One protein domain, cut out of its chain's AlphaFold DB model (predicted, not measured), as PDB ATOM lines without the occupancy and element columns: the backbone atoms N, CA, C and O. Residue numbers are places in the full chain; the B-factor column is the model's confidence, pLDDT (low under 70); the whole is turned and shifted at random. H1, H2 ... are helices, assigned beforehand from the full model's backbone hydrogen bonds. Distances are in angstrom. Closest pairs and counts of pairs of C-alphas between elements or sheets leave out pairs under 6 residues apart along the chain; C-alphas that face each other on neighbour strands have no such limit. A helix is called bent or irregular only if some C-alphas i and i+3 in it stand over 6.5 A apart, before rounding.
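AT A GLANCE: This is residues 199 to 292 of the 296 residues of the protein "NB-ARC domain-containing protein" of Nyssa sinensis (UniProt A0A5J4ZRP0). An elongated chain of helices: the hairpin of H1 and H2 makes one end, H4 and H5 cross at the other, and H3 lies between; residues 244 to 251 stick out. The printed part has 94 residues with five named helices, H1 to H5, and no named strand: all helix. It is loose, radius of gyration of the C-alphas 15.7 A, spanning 50 by 26 by 19 A.

IN THESE COORDINATES: H1, residues 199 to 214, begins at C-alpha (145.293, 117.752, 134.932); it is irregular, C-alphas 208 and 211 being 9.4 A apart. H2 is residues 219 to 230, H3 234 to 243, H4 254 to 263. H5, residues 274 to 290, 24.2 A long, ends at C-alpha (139.795, 130.980, 128.392).

HOW THE PARTS SIT: H1 and H2 touch, closest C-alphas Ala 213 and Lys 219, 5.3 A. H3 is close but not clearly touching H4, closest C-alphas Arg 239 and Trp 261, 6.9 A. H4 and H5 touch, closest C-alphas Ile 258 and Gly 281, 5.3 A, at a steep tilt of 64 degrees. Every O i to N i+4 pair is within hydrogen-bond range in H2, H4 and H5, 8 of 12 in H1, 5 of 6 in H3.

THE WHOLE: The printed part has no cut. Residues 268 to 272 are among those under pLDDT 70.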
ATOM      1  N   GLU A 199     144.796 118.522 133.791       78.69
ATOM      2  CA  GLU A 199     145.293 117.752 134.932       78.69
ATOM      3  C   GLU A 199     146.010 116.455 134.526       78.69
ATOM      4  O   GLU A 199     147.055 116.115 135.084       78.69
ATOM      5  N   GLU A 200     145.456 115.702 133.574       77.44
ATOM      6  CA  GLU A 200     146.069 114.468 133.066       77.44
ATOM      7  C   GLU A 200     147.345 114.769 132.272       77.44
ATOM      8  O   GLU A 200     148.372 114.121 132.476       77.44
ATOM      9  N   GLY A 201     147.302 115.791 131.412       76.38
ATOM     10  CA  GLY A 201     148.455 116.274 130.659       76.38
ATOM     11  C   GLY A 201     149.582 116.720 131.585       76.38
ATOM     12  O   GLY A 201     150.731 116.328 131.383       76.38
ATOM     13  N   TRP A 202     149.246 117.446 132.653       80.62
ATOM     14  CA  TRP A 202     150.196 117.867 133.676       80.62
ATOM     15  C   TRP A 202     150.811 116.689 134.433       80.62
ATOM     16  O   TRP A 202     152.025 116.653 134.621       80.62
ATOM     17  N   LYS A 203     150.009 115.690 134.825       79.81
ATOM     18  CA  LYS A 203     150.511 114.476 135.498       79.81
ATOM     19  C   LYS A 203     151.522 113.721 134.634       79.81
ATOM     20  O   LYS A 203     152.570 113.325 135.141       79.81
ATOM     21  N   ILE A 204     151.238 113.552 133.339       73.31
ATOM     22  CA  ILE A 204     152.172 112.904 132.405       73.31
ATOM     23  C   ILE A 204     153.412 113.769 132.175       73.31
ATOM     24  O   ILE A 204     154.530 113.257 132.137       73.31
ATOM     25  N   PHE A 205     153.237 115.081 132.022       75.88
ATOM     26  CA  PHE A 205     154.359 115.995 131.857       75.88
ATOM     27  C   PHE A 205     155.304 115.926 133.061       75.88
ATOM     28  O   PHE A 205     156.506 115.706 132.907       75.88
ATOM     29  N   HIS A 206     154.739 116.011 134.266       75.19
ATOM     30  CA  HIS A 206     155.467 115.897 135.520       75.19
ATOM     31  C   HIS A 206     156.167 114.543 135.666       75.19
ATOM     32  O   HIS A 206     157.322 114.499 136.076       75.19
ATOM     33  N   SER A 207     155.522 113.433 135.288       76.38
ATOM     34  CA  SER A 207     156.149 112.108 135.391       76.38
ATOM     35  C   SER A 207     157.356 111.935 134.465       76.38
ATOM     36  O   SER A 207     158.261 111.167 134.790       76.38
ATOM     37  N   LYS A 208     157.405 112.661 133.338       73.94
ATOM     38  CA  LYS A 208     158.534 112.627 132.397       73.94
ATOM     39  C   LYS A 208     159.637 113.633 132.705       73.94
ATOM     40  O   LYS A 208     160.807 113.313 132.521       73.94
ATOM     41  N   VAL A 209     159.274 114.846 133.119       77.38
ATOM     42  CA  VAL A 209     160.227 115.941 133.377       77.38
ATOM     43  C   VAL A 209     160.747 115.914 134.819       77.38
ATOM     44  O   VAL A 209     161.844 116.400 135.095       77.38
ATOM     45  N   GLY A 210     159.997 115.296 135.731       75.69
ATOM     46  CA  GLY A 210     160.313 115.222 137.151       75.69
ATOM     47  C   GLY A 210     160.154 116.565 137.865       75.69
ATOM     48  O   GLY A 210     159.573 117.520 137.345       75.69
ATOM     49  N   GLU A 211     160.734 116.650 139.061       84.44
ATOM     50  CA  GLU A 211     160.592 117.788 139.988       84.44
ATOM     51  C   GLU A 211     161.054 119.139 139.415       84.44
ATOM     52  O   GLU A 211     160.666 120.194 139.912       84.44
ATOM     53  N   VAL A 212     161.846 119.142 138.337       79.62
ATOM     54  CA  VAL A 212     162.271 120.371 137.645       79.62
ATOM     55  C   VAL A 212     161.063 121.164 137.134       79.62
ATOM     56  O   VAL A 212     161.075 122.394 137.168       79.62
ATOM     57  N   ALA A 213     159.983 120.481 136.736       78.94
ATOM     58  CA  ALA A 213     158.738 121.126 136.323       78.94
ATOM     59  C   ALA A 213     158.043 121.894 137.466       78.94
ATOM     60  O   ALA A 213     157.199 122.747 137.201       78.94
ATOM     61  N   MET A 214     158.380 121.607 138.731       82.38
ATOM     62  CA  MET A 214     157.803 122.271 139.908       82.38
ATOM     63  C   MET A 214     158.539 123.548 140.302       82.38
ATOM     64  O   MET A 214     158.064 124.281 141.172       82.38
ATOM     65  N   TYR A 215     159.687 123.841 139.688       86.12
ATOM     66  CA  TYR A 215     160.464 125.020 140.051       86.12
ATOM     67  C   TYR A 215     159.661 126.290 139.752       86.12
ATOM     68  O   TYR A 215     159.125 126.400 138.653       86.12
ATOM     69  N   PRO A 216     159.588 127.273 140.671       83.44
ATOM     70  CA  PRO A 216     158.727 128.448 140.507       83.44
ATOM     71  C   PRO A 216     158.933 129.221 139.199       83.44
ATOM     72  O   PRO A 216     157.992 129.806 138.679       83.44
ATOM     73  N   THR A 217     160.149 129.205 138.654       83.00
ATOM     74  CA  THR A 217     160.497 129.843 137.378       83.00
ATOM     75  C   THR A 217     160.150 129.001 136.148       83.00
ATOM     76  O   THR A 217     159.983 129.553 135.067       83.00
ATOM     77  N   ILE A 218     160.053 127.677 136.291       78.00
ATOM     78  CA  ILE A 218     159.815 126.726 135.193       78.00
ATOM     79  C   ILE A 218     158.341 126.331 135.127       78.00
ATOM     80  O   ILE A 218     157.812 126.127 134.040       78.00
ATOM     81  N   LYS A 219     157.669 126.258 136.278       80.38
ATOM     82  CA  LYS A 219     156.282 125.816 136.407       80.38
ATOM     83  C   LYS A 219     155.319 126.581 135.487       80.38
ATOM     84  O   LYS A 219     154.580 125.892 134.791       80.38
ATOM     85  N   PRO A 220     155.345 127.927 135.394       77.00
ATOM     86  CA  PRO A 220     154.456 128.649 134.480       77.00
ATOM     87  C   PRO A 220     154.688 128.248 133.017       77.00
ATOM     88  O   PRO A 220     153.762 127.838 132.333       77.00
ATOM     89  N   ILE A 221     155.954 128.211 132.586       76.94
ATOM     90  CA  ILE A 221     156.346 127.828 131.218       76.94
ATOM     91  C   ILE A 221     155.916 126.390 130.904       76.94
ATOM     92  O   ILE A 221     155.462 126.081 129.804       76.94
ATOM     93  N   ALA A 222     156.069 125.491 131.872       76.81
ATOM     94  CA  ALA A 222     155.655 124.105 131.746       76.81
ATOM     95  C   ALA A 222     154.130 123.972 131.613       76.81
ATOM     96  O   ALA A 222     153.666 123.165 130.807       76.81
ATOM     97  N   GLN A 223     153.357 124.750 132.378       79.25
ATOM     98  CA  GLN A 223     151.894 124.769 132.294       79.25
ATOM     99  C   GLN A 223     151.437 125.318 130.939       79.25
ATOM    100  O   GLN A 223     150.662 124.651 130.256       79.25
ATOM    101  N   ASP A 224     152.016 126.433 130.487       77.38
ATOM    102  CA  ASP A 224     151.733 127.013 129.168       77.38
ATOM    103  C   ASP A 224     152.037 126.026 128.038       77.38
ATOM    104  O   ASP A 224     151.280 125.911 127.075       77.38
ATOM    105  N   MET A 225     153.129 125.266 128.161       77.69
ATOM    106  CA  MET A 225     153.493 124.254 127.173       77.69
ATOM    107  C   MET A 225     152.473 123.108 127.120       77.69
ATOM    108  O   MET A 225     152.133 122.646 126.029       77.69
ATOM    109  N   VAL A 226     151.953 122.663 128.269       77.81
ATOM    110  CA  VAL A 226     150.882 121.653 128.322       77.81
ATOM    111  C   VAL A 226     149.590 122.204 127.714       77.81
ATOM    112  O   VAL A 226     149.005 121.542 126.854       77.81
ATOM    113  N   SER A 227     149.187 123.424 128.075       78.81
ATOM    114  CA  SER A 227     147.983 124.081 127.549       78.81
ATOM    115  C   SER A 227     148.067 124.322 126.040       78.81
ATOM    116  O   SER A 227     147.121 124.030 125.303       78.81
ATOM    117  N   TYR A 228     149.229 124.755 125.539       75.62
ATOM    118  CA  TYR A 228     149.481 124.906 124.108       75.62
ATOM    119  C   TYR A 228     149.338 123.577 123.361       75.62
ATOM    120  O   TYR A 228     148.739 123.530 122.284       75.62
ATOM    121  N   GLU A 229     149.851 122.475 123.918       73.25
ATOM    122  CA  GLU A 229     149.758 121.175 123.256       73.25
ATOM    123  C   GLU A 229     148.326 120.632 123.176       73.25
ATOM    124  O   GLU A 229     148.003 119.934 122.207       73.25
ATOM    125  N   GLN A 230     147.457 121.017 124.116       72.69
ATOM    126  CA  GLN A 230     146.043 120.628 124.166       72.69
ATOM    127  C   GLN A 230     145.129 121.421 123.217       72.69
ATOM    128  O   GLN A 230     143.969 121.038 123.024       72.69
ATOM    129  N   LEU A 231     145.627 122.482 122.568       73.62
ATOM    130  CA  LEU A 231     144.854 123.243 121.585       73.62
ATOM    131  C   LEU A 231     144.357 122.350 120.434       73.62
ATOM    132  O   LEU A 231     145.122 121.606 119.813       73.62
ATOM    133  N   LYS A 232     143.053 122.462 120.139       68.25
ATOM    134  CA  LYS A 232     142.278 121.512 119.316       68.25
ATOM    135  C   LYS A 232     142.745 121.391 117.864       68.25
ATOM    136  O   LYS A 232     142.549 120.342 117.250       68.25
ATOM    137  N   ASP A 233     143.340 122.439 117.304       70.19
ATOM    138  CA  ASP A 233     143.735 122.470 115.901       70.19
ATOM    139  C   ASP A 233     144.987 123.319 115.640       70.19
ATOM    140  O   ASP A 233     145.350 124.224 116.395       70.19
ATOM    141  N   THR A 234     145.650 123.022 114.520       67.81
ATOM    142  CA  THR A 234     146.878 123.700 114.085       67.81
ATOM    143  C   THR A 234     146.679 125.193 113.838       67.81
ATOM    144  O   THR A 234     147.608 125.960 114.076       67.81
ATOM    145  N   ASN A 235     145.498 125.637 113.396       70.12
ATOM    146  CA  ASN A 235     145.271 127.064 113.179       70.12
ATOM    147  C   ASN A 235     145.187 127.798 114.514       70.12
ATOM    148  O   ASN A 235     145.784 128.858 114.636       70.12
ATOM    149  N   THR A 236     144.542 127.227 115.532       72.19
ATOM    150  CA  THR A 236     144.527 127.801 116.888       72.19
ATOM    151  C   THR A 236     145.928 127.864 117.499       72.19
ATOM    152  O   THR A 236     146.318 128.911 118.013       72.19
ATOM    153  N   LYS A 237     146.747 126.817 117.322       75.62
ATOM    154  CA  LYS A 237     148.176 126.853 117.690       75.62
ATOM    155  C   LYS A 237     148.934 127.969 116.955       75.62
ATOM    156  O   LYS A 237     149.630 128.764 117.577       75.62
ATOM    157  N   ASN A 238     148.746 128.095 115.640       72.62
ATOM    158  CA  ASN A 238     149.388 129.141 114.836       72.62
ATOM    159  C   ASN A 238     148.923 130.556 115.217       72.62
ATOM    160  O   ASN A 238     149.721 131.493 115.194       72.62
ATOM    161  N   ARG A 239     147.647 130.722 115.580       79.06
ATOM    162  CA  ARG A 239     147.081 131.987 116.073       79.06
ATOM    163  C   ARG A 239     147.729 132.397 117.394       79.06
ATOM    164  O   ARG A 239     148.121 133.555 117.528       79.06
ATOM    165  N   PHE A 240     147.918 131.448 118.312       78.00
ATOM    166  CA  PHE A 240     148.666 131.675 119.548       78.00
ATOM    167  C   PHE A 240     150.127 132.063 119.272       78.00
ATOM    168  O   PHE A 240     150.587 133.090 119.763       78.00
ATOM    169  N   LEU A 241     150.834 131.330 118.404       78.69
ATOM    170  CA  LEU A 241     152.219 131.663 118.030       78.69
ATOM    171  C   LEU A 241     152.356 133.066 117.422       78.69
ATOM    172  O   LEU A 241     153.383 133.720 117.595       78.69
ATOM    173  N   TYR A 242     151.312 133.559 116.752       77.25
ATOM    174  CA  TYR A 242     151.258 134.927 116.238       77.25
ATOM    175  C   TYR A 242     151.346 135.990 117.345       77.25
ATOM    176  O   TYR A 242     151.846 137.087 117.097       77.25
ATOM    177  N   CYS A 243     150.909 135.671 118.566       74.44
ATOM    178  CA  CYS A 243     151.060 136.543 119.732       74.44
ATOM    179  C   CYS A 243     152.525 136.613 120.195       74.44
ATOM    180  O   CYS A 243     152.982 137.671 120.612       74.44
ATOM    181  N   GLY A 244     153.304 135.543 119.993       72.75
ATOM    182  CA  GLY A 244     154.750 135.514 120.251       72.75
ATOM    183  C   GLY A 244     155.597 136.367 119.294       72.75
ATOM    184  O   GLY A 244     156.802 136.495 119.486       72.75
ATOM    185  N   LEU A 245     154.992 136.969 118.261       73.56
ATOM    186  CA  LEU A 245     155.663 137.949 117.395       73.56
ATOM    187  C   LEU A 245     155.768 139.339 118.039       73.56
ATOM    188  O   LEU A 245     156.479 140.205 117.519       73.56
ATOM    189  N   TYR A 246     155.043 139.570 119.132       71.19
ATOM    190  CA  TYR A 246     155.092 140.816 119.877       71.19
ATOM    191  C   TYR A 246     156.190 140.748 120.947       71.19
ATOM    192  O   TYR A 246     156.424 139.683 121.516       71.19
ATOM    193  N   PRO A 247     156.891 141.864 121.220       72.88
ATOM    194  CA  PRO A 247     157.838 141.924 122.326       72.88
ATOM    195  C   PRO A 247     157.169 141.589 123.662       72.88
ATOM    196  O   PRO A 247     155.981 141.850 123.849       72.88
ATOM    197  N   GLU A 248     157.958 141.079 124.602       59.22
ATOM    198  CA  GLU A 248     157.521 140.816 125.973       59.22
ATOM    199  C   GLU A 248     156.874 142.074 126.593       59.22
ATOM    200  O   GLU A 248     157.404 143.181 126.461       59.22
ATOM    201  N   ASN A 249     155.713 141.907 127.240       67.44
ATOM    202  CA  ASN A 249     154.895 142.974 127.846       67.44
ATOM    203  C   ASN A 249     154.329 144.031 126.874       67.44
ATOM    204  O   ASN A 249     153.925 145.117 127.301       67.44
ATOM    205  N   HIS A 250     154.296 143.760 125.566       74.12
ATOM    206  CA  HIS A 250     153.666 144.666 124.609       74.12
ATOM    207  C   HIS A 250     152.146 144.484 124.579       74.12
ATOM    208  O   HIS A 250     151.652 143.381 124.362       74.12
ATOM    209  N   GLU A 251     151.399 145.581 124.711       76.19
ATOM    210  CA  GLU A 251     149.942 145.566 124.571       76.19
ATOM    211  C   GLU A 251     149.546 145.168 123.139       76.19
ATOM    212  O   GLU A 251     149.812 145.885 122.166       76.19
ATOM    213  N   ILE A 252     148.893 144.013 122.995       78.12
ATOM    214  CA  ILE A 252     148.445 143.516 121.695       78.12
ATOM    215  C   ILE A 252     147.038 144.042 121.408       78.12
ATOM    216  O   ILE A 252     146.048 143.640 122.020       78.12
ATOM    217  N   LYS A 253     146.913 144.913 120.401       81.56
ATOM    218  CA  LYS A 253     145.603 145.389 119.944       81.56
ATOM    219  C   LYS A 253     144.832 144.260 119.264       81.56
ATOM    220  O   LYS A 253     145.157 143.876 118.139       81.56
ATOM    221  N   LYS A 254     143.750 143.801 119.904       81.56
ATOM    222  CA  LYS A 254     142.866 142.720 119.415       81.56
ATOM    223  C   LYS A 254     142.464 142.902 117.945       81.56
ATOM    224  O   LYS A 254     142.613 141.990 117.141       81.56
ATOM    225  N   SER A 255     142.034 144.107 117.562       79.31
ATOM    226  CA  SER A 255     141.621 144.421 116.185       79.31
ATOM    227  C   SER A 255     142.745 144.264 115.158       79.31
ATOM    228  O   SER A 255     142.504 143.785 114.053       79.31
ATOM    229  N   GLN A 256     143.974 144.628 115.525       81.31
ATOM    230  CA  GLN A 256     145.144 144.531 114.655       81.31
ATOM    231  C   GLN A 256     145.610 143.078 114.498       81.31
ATOM    232  O   GLN A 256     145.928 142.650 113.390       81.31
ATOM    233  N   LEU A 257     145.596 142.306 115.586       82.25
ATOM    234  CA  LEU A 257     145.927 140.882 115.560       82.25
ATOM    235  C   LEU A 257     144.960 140.093 114.664       82.25
ATOM    236  O   LEU A 257     145.399 139.301 113.831       82.25
ATOM    237  N   ILE A 258     143.657 140.372 114.765       83.69
ATOM    238  CA  ILE A 258     142.631 139.737 113.925       83.69
ATOM    239  C   ILE A 258     142.825 140.087 112.440       83.69
ATOM    240  O   ILE A 258     142.641 139.235 111.568       83.69
ATOM    241  N   GLU A 259     143.234 141.319 112.123       80.12
ATOM    242  CA  GLU A 259     143.550 141.714 110.745       80.12
ATOM    243  C   GLU A 259     144.777 140.974 110.190       80.12
ATOM    244  O   GLU A 259     144.766 140.584 109.019       80.12
ATOM    245  N   TYR A 260     145.788 140.692 111.019       79.88
ATOM    246  CA  TYR A 260     146.918 139.843 110.628       79.88
ATOM    247  C   TYR A 260     146.507 138.385 110.414       79.88
ATOM    248  O   TYR A 260     146.839 137.809 109.377       79.88
ATOM    249  N   TRP A 261     145.709 137.803 111.316       82.00
ATOM    250  CA  TRP A 261     145.169 136.453 111.120       82.00
ATOM    251  C   TRP A 261     144.342 136.340 109.837       82.00
ATOM    252  O   TRP A 261     144.432 135.341 109.126       82.00
ATOM    253  N   ARG A 262     143.574 137.382 109.497       80.25
ATOM    254  CA  ARG A 262     142.837 137.449 108.231       80.25
ATOM    255  C   ARG A 262     143.772 137.484 107.020       80.25
ATOM    256  O   ARG A 262     143.496 136.795 106.042       80.25
ATOM    257  N   ALA A 263     144.830 138.296 107.064       78.69
ATOM    258  CA  ALA A 263     145.771 138.451 105.953       78.69
ATOM    259  C   ALA A 263     146.526 137.149 105.629       78.69
ATOM    260  O   ALA A 263     146.773 136.868 104.459       78.69
ATOM    261  N   GLU A 264     146.821 136.339 106.645       75.06
ATOM    262  CA  GLU A 264     147.504 135.043 106.512       75.06
ATOM    263  C   GLU A 264     146.562 133.864 106.230       75.06
ATOM    264  O   GLU A 264     146.997 132.720 106.118       75.06
ATOM    265  N   GLY A 265     145.253 134.112 106.140       77.56
ATOM    266  CA  GLY A 265     144.265 133.060 105.911       77.56
ATOM    267  C   GLY A 265     144.039 132.130 107.111       77.56
ATOM    268  O   GLY A 265     143.541 131.019 106.947       77.56
ATOM    269  N   LEU A 266     144.381 132.573 108.326       74.25
ATOM    270  CA  LEU A 266     144.201 131.815 109.572       74.25
ATOM    271  C   LEU A 266     142.757 131.857 110.100       74.25
ATOM    272  O   LEU A 266     142.449 131.199 111.093       74.25
ATOM    273  N   LEU A 267     141.868 132.612 109.454       76.62
ATOM    274  CA  LEU A 267     140.431 132.642 109.731       76.62
ATOM    275  C   LEU A 267     139.683 131.778 108.708       76.62
ATOM    276  O   LEU A 267     139.941 131.853 107.504       76.62
ATOM    277  N   LEU A 268     138.708 130.989 109.158       66.06
ATOM    278  CA  LEU A 268     137.850 130.168 108.294       66.06
ATOM    279  C   LEU A 268     137.020 131.040 107.342       66.06
ATOM    280  O   LEU A 268     136.604 130.598 106.271       66.06
ATOM    281  N   THR A 269     136.791 132.303 107.705       63.78
ATOM    282  CA  THR A 269     136.113 133.294 106.864       63.78
ATOM    283  C   THR A 269     137.020 133.995 105.846       63.78
ATOM    284  O   THR A 269     136.606 135.007 105.277       63.78
ATOM    285  N   SER A 270     138.212 133.460 105.552       53.78
ATOM    286  CA  SER A 270     139.100 133.926 104.471       53.78
ATOM    287  C   SER A 270     138.320 134.171 103.166       53.78
ATOM    288  O   SER A 270     137.852 133.236 102.524       53.78
ATOM    289  N   GLY A 271     138.111 135.444 102.804       54.59
ATOM    290  CA  GLY A 271     137.314 135.868 101.637       54.59
ATOM    291  C   GLY A 271     135.922 136.462 101.926       54.59
ATOM    292  O   GLY A 271     135.274 136.958 101.007       54.59
ATOM    293  N   LYS A 272     135.452 136.475 103.181       64.69
ATOM    294  CA  LYS A 272     134.205 137.148 103.599       64.69
ATOM    295  C   LYS A 272     134.465 138.590 104.078       64.69
ATOM    296  O   LYS A 272     135.606 139.065 104.134       64.69
ATOM    297  N   THR A 273     133.383 139.314 104.380       76.38
ATOM    298  CA  THR A 273     133.406 140.707 104.860       76.38
ATOM    299  C   THR A 273     134.263 140.863 106.120       76.38
ATOM    300  O   THR A 273     134.313 139.962 106.956       76.38
ATOM    301  N   LEU A 274     134.906 142.028 106.275       75.44
ATOM    302  CA  LEU A 274     135.754 142.355 107.434       75.44
ATOM    303  C   LEU A 274     135.029 142.127 108.771       75.44
ATOM    304  O   LEU A 274     135.634 141.638 109.715       75.44
ATOM    305  N   GLU A 275     133.727 142.403 108.821       78.81
ATOM    306  CA  GLU A 275     132.910 142.228 110.022       78.81
ATOM    307  C   GLU A 275     132.818 140.769 110.488       78.81
ATOM    308  O   GLU A 275     132.952 140.481 111.672       78.81
ATOM    309  N   LYS A 276     132.678 139.820 109.555       79.88
ATOM    310  CA  LYS A 276     132.611 138.391 109.899       79.88
ATOM    311  C   LYS A 276     133.955 137.868 110.399       79.88
ATOM    312  O   LYS A 276     133.978 137.058 111.315       79.88
ATOM    313  N   ALA A 277     135.048 138.367 109.824       77.25
ATOM    314  CA  ALA A 277     136.398 138.057 110.282       77.25
ATOM    315  C   ALA A 277     136.674 138.622 111.685       77.25
ATOM    316  O   ALA A 277     137.380 137.990 112.461       77.25
ATOM    317  N   ARG A 278     136.103 139.785 112.026       80.38
ATOM    318  CA  ARG A 278     136.211 140.368 113.370       80.38
ATOM    319  C   ARG A 278     135.455 139.563 114.413       80.38
ATOM    320  O   ARG A 278     136.046 139.261 115.438       80.38
ATOM    321  N   VAL A 279     134.210 139.180 114.134       82.88
ATOM    322  CA  VAL A 279     133.431 138.312 115.034       82.88
ATOM    323  C   VAL A 279     134.166 136.990 115.269       82.88
ATOM    324  O   VAL A 279     134.488 136.676 116.407       82.88
ATOM    325  N   GLU A 280     134.552 136.288 114.195       82.69
ATOM    326  CA  GLU A 280     135.304 135.029 114.306       82.69
ATOM    327  C   GLU A 280     136.630 135.214 115.060       82.69
ATOM    328  O   GLU A 280     136.983 134.418 115.923       82.69
ATOM    329  N   GLY A 281     137.378 136.273 114.748       83.44
ATOM    330  CA  GLY A 281     138.644 136.562 115.408       83.44
ATOM    331  C   GLY A 281     138.493 136.882 116.895       83.44
ATOM    332  O   GLY A 281     139.384 136.547 117.668       83.44
ATOM    333  N   HIS A 282     137.384 137.502 117.306       84.56
ATOM    334  CA  HIS A 282     137.093 137.768 118.712       84.56
ATOM    335  C   HIS A 282     136.747 136.492 119.477       84.56
ATOM    336  O   HIS A 282     137.303 136.303 120.556       84.56
ATOM    337  N   ASP A 283     135.920 135.615 118.907       82.62
ATOM    338  CA  ASP A 283     135.581 134.322 119.516       82.62
ATOM    339  C   ASP A 283     136.849 133.475 119.727       82.62
ATOM    340  O   ASP A 283     137.107 132.979 120.817       82.62
ATOM    341  N   LEU A 284     137.720 133.413 118.715       81.12
ATOM    342  CA  LEU A 284     138.985 132.675 118.790       81.12
ATOM    343  C   LEU A 284     139.986 133.276 119.782       81.12
ATOM    344  O   LEU A 284     140.777 132.555 120.385       81.12
ATOM    345  N   LEU A 285     140.002 134.601 119.922       82.06
ATOM    346  CA  LEU A 285     140.840 135.259 120.918       82.06
ATOM    347  C   LEU A 285     140.307 134.991 122.331       82.06
ATOM    348  O   LEU A 285     141.103 134.834 123.252       82.06
ATOM    349  N   GLN A 286     138.984 134.912 122.490       80.06
ATOM    350  CA  GLN A 286     138.357 134.526 123.747       80.06
ATOM    351  C   GLN A 286     138.699 133.077 124.111       80.06
ATOM    352  O   GLN A 286     139.105 132.846 125.241       80.06
ATOM    353  N   ASP A 287     138.684 132.145 123.153       77.19
ATOM    354  CA  ASP A 287     139.116 130.756 123.382       77.19
ATOM    355  C   ASP A 287     140.567 130.667 123.904       77.19
ATOM    356  O   ASP A 287     140.878 129.831 124.753       77.19
ATOM    357  N   LEU A 288     141.474 131.525 123.415       74.31
ATOM    358  CA  LEU A 288     142.867 131.582 123.888       74.31
ATOM    359  C   LEU A 288     142.991 132.180 125.299       74.31
ATOM    360  O   LEU A 288     143.845 131.743 126.070       74.31
ATOM    361  N   ILE A 289     142.151 133.163 125.633       75.56
ATOM    362  CA  ILE A 289     142.076 133.744 126.983       75.56
ATOM    363  C   ILE A 289     141.499 132.716 127.963       75.56
ATOM    364  O   ILE A 289     142.057 132.515 129.039       75.56
ATOM    365  N   ASP A 290     140.433 132.016 127.577       72.75
ATOM    366  CA  ASP A 290     139.795 130.980 128.392       72.75
ATOM    367  C   ASP A 290     140.744 129.791 128.635       72.75
ATOM    368  O   ASP A 290     140.715 129.178 129.701       72.75
ATOM    369  N   ALA A 291     141.645 129.507 127.686       67.12
ATOM    370  CA  ALA A 291     142.732 128.537 127.837       67.12
ATOM    371  C   ALA A 291     143.910 129.040 128.701       67.12
ATOM    372  O   ALA A 291     144.924 128.352 128.796       67.12
ATOM    373  N   SER A 292     143.802 130.233 129.304       70.75
ATOM    374  CA  SER A 292     144.854 130.902 130.090       70.75
ATOM    375  C   SER A 292     146.171 131.115 129.335       70.75
ATOM    376  O   SER A 292     147.219 131.280 129.946       70.75
TER     377      SER A 292